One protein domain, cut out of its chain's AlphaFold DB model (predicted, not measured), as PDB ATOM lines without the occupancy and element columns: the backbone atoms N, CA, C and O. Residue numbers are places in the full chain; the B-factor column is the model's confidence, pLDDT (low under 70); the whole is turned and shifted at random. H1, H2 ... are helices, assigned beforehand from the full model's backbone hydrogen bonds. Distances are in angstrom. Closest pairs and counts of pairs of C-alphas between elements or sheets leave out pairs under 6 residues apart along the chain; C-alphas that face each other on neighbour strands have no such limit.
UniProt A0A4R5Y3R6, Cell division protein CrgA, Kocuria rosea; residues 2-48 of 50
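What this domain is: This is residues 2 to 48 of the 50 residues of the protein "Cell division protein CrgA" of Kocuria rosea (UniProt A0A4R5Y3R6). Picture a helical hairpin: two long helices, H1 and H2, lie side by side and run opposite ways, and a loop of residues 18 to 29 joins them at one end. The outline is a rod, with C-alphas spanning 35 by 15 by 10 A, and both helices run along its length. The printed part has 47 residues with two named helices, H1 then H2, and no named strand; its class is all helix. It is only just compact, close to loose, with a radius of gyration of the C-alphas of 10.9 A.

Where its parts are: Find C-alpha 2 at (-26.325, -51.836, -33.724), where H1 begins; from there the helix, residues 2 to 17, runs 22.2 A to C-alpha 17 at (-43.173, -37.835, -37.329). Residues 18 to 29 then form the link, with no named element. At Trp 30, C-alpha (-35.318, -39.292, -50.823), H2 begins; it holds residues 30 to 47 and runs 25.8 A to C-alpha 47 at (-22.304, -59.518, -41.540).

How they stand to each other: Look at Gly 8 and Gly 35, whose C-alphas, 4.6 A apart, are the closest of H1 and H2. The two helices touch, with 32 pairs of C-alphas within 8 A. Their lines stand at a shallow tilt of 17 degrees, and they run opposite ways, a helical hairpin. Their centres are 9.6 A apart. Along the backbones of H1 and H2, every O i to N i+4 pair is within hydrogen-bond range.

The domain as a whole: The two C-alphas farthest apart are those of Gln 19 and Lys 48, at 35.1 A, while the C-alphas of Leu 2 and Lys 48 are 12.8 A apart. The printed part has no cut. The link from H1 to H2, 12 residues, is long. In the B-factor column you will find a mean pLDDT of 83.5 for the printed part of this model, and residue 48 is the one printed residue under 70.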
ATOM      1  N   LEU A   2     -24.940 -52.258 -34.001       71.31
ATOM      2  CA  LEU A   2     -26.325 -51.836 -33.724       71.31
ATOM      3  C   LEU A   2     -26.583 -50.328 -33.912       71.31
ATOM      4  O   LEU A   2     -27.675 -49.938 -34.305       71.31
ATOM      5  N   GLY A   3     -25.572 -49.483 -33.672       77.00
ATOM      6  CA  GLY A   3     -25.719 -48.024 -33.733       77.00
ATOM      7  C   GLY A   3     -26.231 -47.500 -35.080       77.00
ATOM      8  O   GLY A   3     -27.114 -46.657 -35.097       77.00
ATOM      9  N   LEU A   4     -25.755 -48.039 -36.208       78.69
ATOM     10  CA  LEU A   4     -26.195 -47.591 -37.537       78.69
ATOM     11  C   LEU A   4     -27.609 -48.069 -37.889       78.69
ATOM     12  O   LEU A   4     -28.352 -47.340 -38.537       78.69
ATOM     13  N   LEU A   5     -28.005 -49.255 -37.411       82.81
ATOM     14  CA  LEU A   5     -29.383 -49.736 -37.538       82.81
ATOM     15  C   LEU A   5     -30.349 -48.848 -36.750       82.81
ATOM     16  O   LEU A   5     -31.373 -48.439 -37.289       82.81
ATOM     17  N   VAL A   6     -29.995 -48.495 -35.511       87.12
ATOM     18  CA  VAL A   6     -30.789 -47.581 -34.674       87.12
ATOM     19  C   VAL A   6     -30.870 -46.193 -35.310       87.12
ATOM     20  O   VAL A   6     -31.947 -45.610 -35.347       87.12
ATOM     21  N   VAL A   7     -29.771 -45.685 -35.875       89.94
ATOM     22  CA  VAL A   7     -29.762 -44.399 -36.590       89.94
ATOM     23  C   VAL A   7     -30.663 -44.438 -37.828       89.94
ATOM     24  O   VAL A   7     -31.438 -43.509 -38.027       89.94
ATOM     25  N   GLY A   8     -30.623 -45.507 -38.630       87.00
ATOM     26  CA  GLY A   8     -31.517 -45.661 -39.784       87.00
ATOM     27  C   GLY A   8     -32.998 -45.745 -39.391       87.00
ATOM     28  O   GLY A   8     -33.848 -45.138 -40.041       87.00
ATOM     29  N   LEU A   9     -33.305 -46.422 -38.282       89.06
ATOM     30  CA  LEU A   9     -34.651 -46.475 -37.700       89.06
ATOM     31  C   LEU A   9     -35.116 -45.097 -37.214       89.06
ATOM     32  O   LEU A   9     -36.202 -44.651 -37.577       89.06
ATOM     33  N   LEU A  10     -34.279 -44.398 -36.443       91.94
ATOM     34  CA  LEU A  10     -34.566 -43.046 -35.960       91.94
ATOM     35  C   LEU A  10     -34.763 -42.060 -37.115       91.94
ATOM     36  O   LEU A  10     -35.645 -41.211 -37.037       91.94
ATOM     37  N   TRP A  11     -34.006 -42.200 -38.203       92.06
ATOM     38  CA  TRP A  11     -34.152 -41.366 -39.397       92.06
ATOM     39  C   TRP A  11     -35.557 -41.462 -39.999       92.06
ATOM     40  O   TRP A  11     -36.189 -40.445 -40.285       92.06
ATOM     41  N   LEU A  12     -36.068 -42.686 -40.153       88.38
ATOM     42  CA  LEU A  12     -37.421 -42.926 -40.658       88.38
ATOM     43  C   LEU A  12     -38.491 -42.495 -39.660       88.38
ATOM     44  O   LEU A  12     -39.482 -41.901 -40.076       88.38
ATOM     45  N   ILE A  13     -38.280 -42.727 -38.362       91.25
ATOM     46  CA  ILE A  13     -39.188 -42.237 -37.317       91.25
ATOM     47  C   ILE A  13     -39.332 -40.719 -37.431       91.25
ATOM     48  O   ILE A  13     -40.453 -40.234 -37.527       91.25
ATOM     49  N   VAL A  14     -38.224 -39.976 -37.496       90.56
ATOM     50  CA  VAL A  14     -38.233 -38.517 -37.677       90.56
ATOM     51  C   VAL A  14     -38.939 -38.140 -38.983       90.56
ATOM     52  O   VAL A  14     -39.809 -37.275 -38.977       90.56
ATOM     53  N   TYR A  15     -38.644 -38.821 -40.089       88.88
ATOM     54  CA  TYR A  15     -39.302 -38.541 -41.366       88.88
ATOM     55  C   TYR A  15     -40.828 -38.656 -41.304       88.88
ATOM     56  O   TYR A  15     -41.535 -37.749 -41.749       88.88
ATOM     57  N   TYR A  16     -41.349 -39.724 -40.703       87.06
ATOM     58  CA  TYR A  16     -42.792 -39.906 -40.555       87.06
ATOM     59  C   TYR A  16     -43.404 -38.977 -39.503       87.06
ATOM     60  O   TYR A  16     -44.502 -38.462 -39.718       87.06
ATOM     61  N   LEU A  17     -42.698 -38.713 -38.401       89.88
ATOM     62  CA  LEU A  17     -43.173 -37.835 -37.329       89.88
ATOM     63  C   LEU A  17     -43.365 -36.393 -37.819       89.88
ATOM     64  O   LEU A  17     -44.330 -35.730 -37.451       89.88
ATOM     65  N   PHE A  18     -42.466 -35.926 -38.685       88.69
ATOM     66  CA  PHE A  18     -42.479 -34.573 -39.238       88.69
ATOM     67  C   PHE A  18     -43.109 -34.486 -40.637       88.69
ATOM     68  O   PHE A  18     -42.845 -33.535 -41.378       88.69
ATOM     69  N   GLN A  19     -43.918 -35.483 -41.016       80.50
ATOM     70  CA  GLN A  19     -44.671 -35.515 -42.278       80.50
ATOM     71  C   GLN A  19     -43.805 -35.267 -43.529       80.50
ATOM     72  O   GLN A  19     -44.228 -34.631 -44.489       80.50
ATOM     73  N   GLY A  20     -42.568 -35.762 -43.516       75.06
ATOM     74  CA  GLY A  20     -41.634 -35.650 -44.634       75.06
ATOM     75  C   GLY A  20     -40.839 -34.344 -44.715       75.06
ATOM     76  O   GLY A  20     -40.125 -34.127 -45.695       75.06
ATOM     77  N   THR A  21     -40.924 -33.490 -43.692       75.56
ATOM     78  CA  THR A  21     -40.199 -32.205 -43.636       75.56
ATOM     79  C   THR A  21     -38.793 -32.342 -43.046       75.56
ATOM     80  O   THR A  21     -37.885 -31.605 -43.409       75.56
ATOM     81  N   TYR A  22     -38.598 -33.300 -42.145       77.25
ATOM     82  CA  TYR A  22     -37.321 -33.612 -41.498       77.25
ATOM     83  C   TYR A  22     -36.942 -35.066 -41.801       77.25
ATOM     84  O   TYR A  22     -37.805 -35.818 -42.243       77.25
ATOM     85  N   PRO A  23     -35.689 -35.512 -41.598       71.62
ATOM     86  CA  PRO A  23     -34.525 -34.784 -41.075       71.62
ATOM     87  C   PRO A  23     -33.891 -33.792 -42.052       71.62
ATOM     88  O   PRO A  23     -33.293 -32.826 -41.583       71.62
ATOM     89  N   VAL A  24     -34.043 -33.973 -43.370       81.94
ATOM     90  CA  VAL A  24     -33.569 -32.985 -44.349       81.94
ATOM     91  C   VAL A  24     -34.739 -32.390 -45.143       81.94
ATOM     92  O   VAL A  24     -35.349 -33.096 -45.956       81.94
ATOM     93  N   PRO A  25     -35.056 -31.100 -44.928       76.75
ATOM     94  CA  PRO A  25     -36.104 -30.404 -45.667       76.75
ATOM     95  C   PRO A  25     -35.773 -30.288 -47.156       76.75
ATOM     96  O   PRO A  25     -34.621 -30.096 -47.536       76.75
ATOM     97  N   GLY A  26     -36.792 -30.386 -48.010       76.88
ATOM     98  CA  GLY A  26     -36.667 -30.150 -49.454       76.88
ATOM     99  C   GLY A  26     -36.210 -31.348 -50.294       76.88
ATOM    100  O   GLY A  26     -36.343 -31.294 -51.511       76.88
ATOM    101  N   ILE A  27     -35.751 -32.448 -49.681       76.38
ATOM    102  CA  ILE A  27     -35.401 -33.682 -50.420       76.38
ATOM    103  C   ILE A  27     -36.592 -34.647 -50.586       76.38
ATOM    104  O   ILE A  27     -36.510 -35.634 -51.321       76.38
ATOM    105  N   GLY A  28     -37.710 -34.378 -49.901       80.19
ATOM    106  CA  GLY A  28     -38.936 -35.174 -49.979       80.19
ATOM    107  C   GLY A  28     -38.692 -36.662 -49.708       80.19
ATOM    108  O   GLY A  28     -38.019 -37.030 -48.743       80.19
ATOM    109  N   THR A  29     -39.200 -37.520 -50.597       81.62
ATOM    110  CA  THR A  29     -39.151 -38.990 -50.488       81.62
ATOM    111  C   THR A  29     -37.729 -39.560 -50.427       81.62
ATOM    112  O   THR A  29     -37.537 -40.678 -49.951       81.62
ATOM    113  N   TRP A  30     -36.704 -38.812 -50.850       86.00
ATOM    114  CA  TRP A  30     -35.318 -39.292 -50.823       86.00
ATOM    115  C   TRP A  30     -34.780 -39.515 -49.402       86.00
ATOM    116  O   TRP A  30     -33.889 -40.338 -49.195       86.00
ATOM    117  N   ASN A  31     -35.384 -38.872 -48.398       86.94
ATOM    118  CA  ASN A  31     -35.089 -39.131 -46.988       86.94
ATOM    119  C   ASN A  31     -35.351 -40.597 -46.586       86.94
ATOM    120  O   ASN A  31     -34.614 -41.139 -45.761       86.94
ATOM    121  N   ILE A  32     -36.343 -41.256 -47.196       87.00
ATOM    122  CA  ILE A  32     -36.622 -42.688 -46.987       87.00
ATOM    123  C   ILE A  32     -35.472 -43.535 -47.543       87.00
ATOM    124  O   ILE A  32     -35.019 -44.474 -46.888       87.00
ATOM    125  N   GLY A  33     -34.960 -43.172 -48.724       90.56
ATOM    126  CA  GLY A  33     -33.813 -43.837 -49.347       90.56
ATOM    127  C   GLY A  33     -32.555 -43.768 -48.479       90.56
ATOM    128  O   GLY A  33     -31.863 -44.771 -48.317       90.56
ATOM    129  N   VAL A  34     -32.304 -42.618 -47.844       89.88
ATOM    130  CA  VAL A  34     -31.182 -42.441 -46.904       89.88
ATOM    131  C   VAL A  34     -31.357 -43.303 -45.647       89.88
ATOM    132  O   VAL A  34     -30.414 -43.987 -45.244       89.88
ATOM    133  N   GLY A  35     -32.557 -43.334 -45.059       88.88
ATOM    134  CA  GLY A  35     -32.854 -44.194 -43.906       88.88
ATOM    135  C   GLY A  35     -32.661 -45.687 -44.210       88.88
ATOM    136  O   GLY A  35     -32.075 -46.418 -43.407       88.88
ATOM    137  N   LEU A  36     -33.072 -46.131 -45.403       90.06
ATOM    138  CA  LEU A  36     -32.844 -47.498 -45.882       90.06
ATOM    139  C   LEU A  36     -31.360 -47.801 -46.110       90.06
ATOM    140  O   LEU A  36     -30.880 -48.844 -45.665       90.06
ATOM    141  N   ALA A  37     -30.617 -46.895 -46.748       90.62
ATOM    142  CA  ALA A  37     -29.182 -47.061 -46.971       90.62
ATOM    143  C   ALA A  37     -28.412 -47.173 -45.643       90.62
ATOM    144  O   ALA A  37     -27.553 -48.043 -45.499       90.62
ATOM    145  N   LEU A  38     -28.763 -46.358 -44.642       89.62
ATOM    146  CA  LEU A  38     -28.181 -46.430 -43.297       89.62
ATOM    147  C   LEU A  38     -28.428 -47.788 -42.629       89.62
ATOM    148  O   LEU A  38     -27.500 -48.371 -42.062       89.62
ATOM    149  N   MET A  39     -29.646 -48.325 -42.742       87.94
ATOM    150  CA  MET A  39     -29.946 -49.668 -42.240       87.94
ATOM    151  C   MET A  39     -29.163 -50.755 -42.982       87.94
ATOM    152  O   MET A  39     -28.608 -51.638 -42.328       87.94
ATOM    153  N   MET A  40     -29.049 -50.678 -44.312       87.62
ATOM    154  CA  MET A  40     -28.259 -51.630 -45.106       87.62
ATOM    155  C   MET A  40     -26.777 -51.618 -44.714       87.62
ATOM    156  O   MET A  40     -26.183 -52.680 -44.540       87.62
ATOM    157  N   VAL A  41     -26.181 -50.439 -44.510       87.56
ATOM    158  CA  VAL A  41     -24.788 -50.318 -44.040       87.56
ATOM    159  C   VAL A  41     -24.636 -50.899 -42.634       87.56
ATOM    160  O   VAL A  41     -23.674 -51.626 -42.370       87.56
ATOM    161  N   GLY A  42     -25.597 -50.639 -41.742       84.62
ATOM    162  CA  GLY A  42     -25.640 -51.263 -40.421       84.62
ATOM    163  C   GLY A  42     -25.663 -52.791 -40.499       84.62
ATOM    164  O   GLY A  42     -24.934 -53.453 -39.757       84.62
ATOM    165  N   LEU A  43     -26.412 -53.339 -41.457       83.31
ATOM    166  CA  LEU A  43     -26.549 -54.774 -41.690       83.31
ATOM    167  C   LEU A  43     -25.272 -55.394 -42.290       83.31
ATOM    168  O   LEU A  43     -24.818 -56.434 -41.818       83.31
ATOM    169  N   ILE A  44     -24.612 -54.721 -43.239       82.88
ATOM    170  CA  ILE A  44     -23.307 -55.145 -43.787       82.88
ATOM    171  C   ILE A  44     -22.226 -55.156 -42.699       82.88
ATOM    172  O   ILE A  44     -21.389 -56.058 -42.628       82.88
ATOM    173  N   MET A  45     -22.239 -54.166 -41.803       80.19
ATOM    174  CA  MET A  45     -21.330 -54.177 -40.659       80.19
ATOM    175  C   MET A  45     -21.633 -55.325 -39.699       80.19
ATOM    176  O   MET A  45     -20.698 -55.839 -39.096       80.19
ATOM    177  N   THR A  46     -22.899 -55.741 -39.567       70.88
ATOM    178  CA  THR A  46     -23.265 -56.943 -38.804       70.88
ATOM    179  C   THR A  46     -22.974 -58.246 -39.532       70.88
ATOM    180  O   THR A  46     -23.027 -59.265 -38.875       70.88
ATOM    181  N   THR A  47     -22.675 -58.275 -40.835       73.81
ATOM    182  CA  THR A  47     -22.304 -59.518 -41.540       73.81
ATOM    183  C   THR A  47     -20.796 -59.729 -41.647       73.81
ATOM    184  O   THR A  47     -20.372 -60.840 -41.953       73.81
ATOM    185  N   LYS A  48     -19.966 -58.729 -41.310       63.09
ATOM    186  CA  LYS A  48     -18.534 -58.945 -41.034       63.09
ATOM    187  C   LYS A  48     -18.347 -59.650 -39.684       63.09
ATOM    188  O   LYS A  48     -17.910 -59.043 -38.709       63.09
TER     189      LYS A  48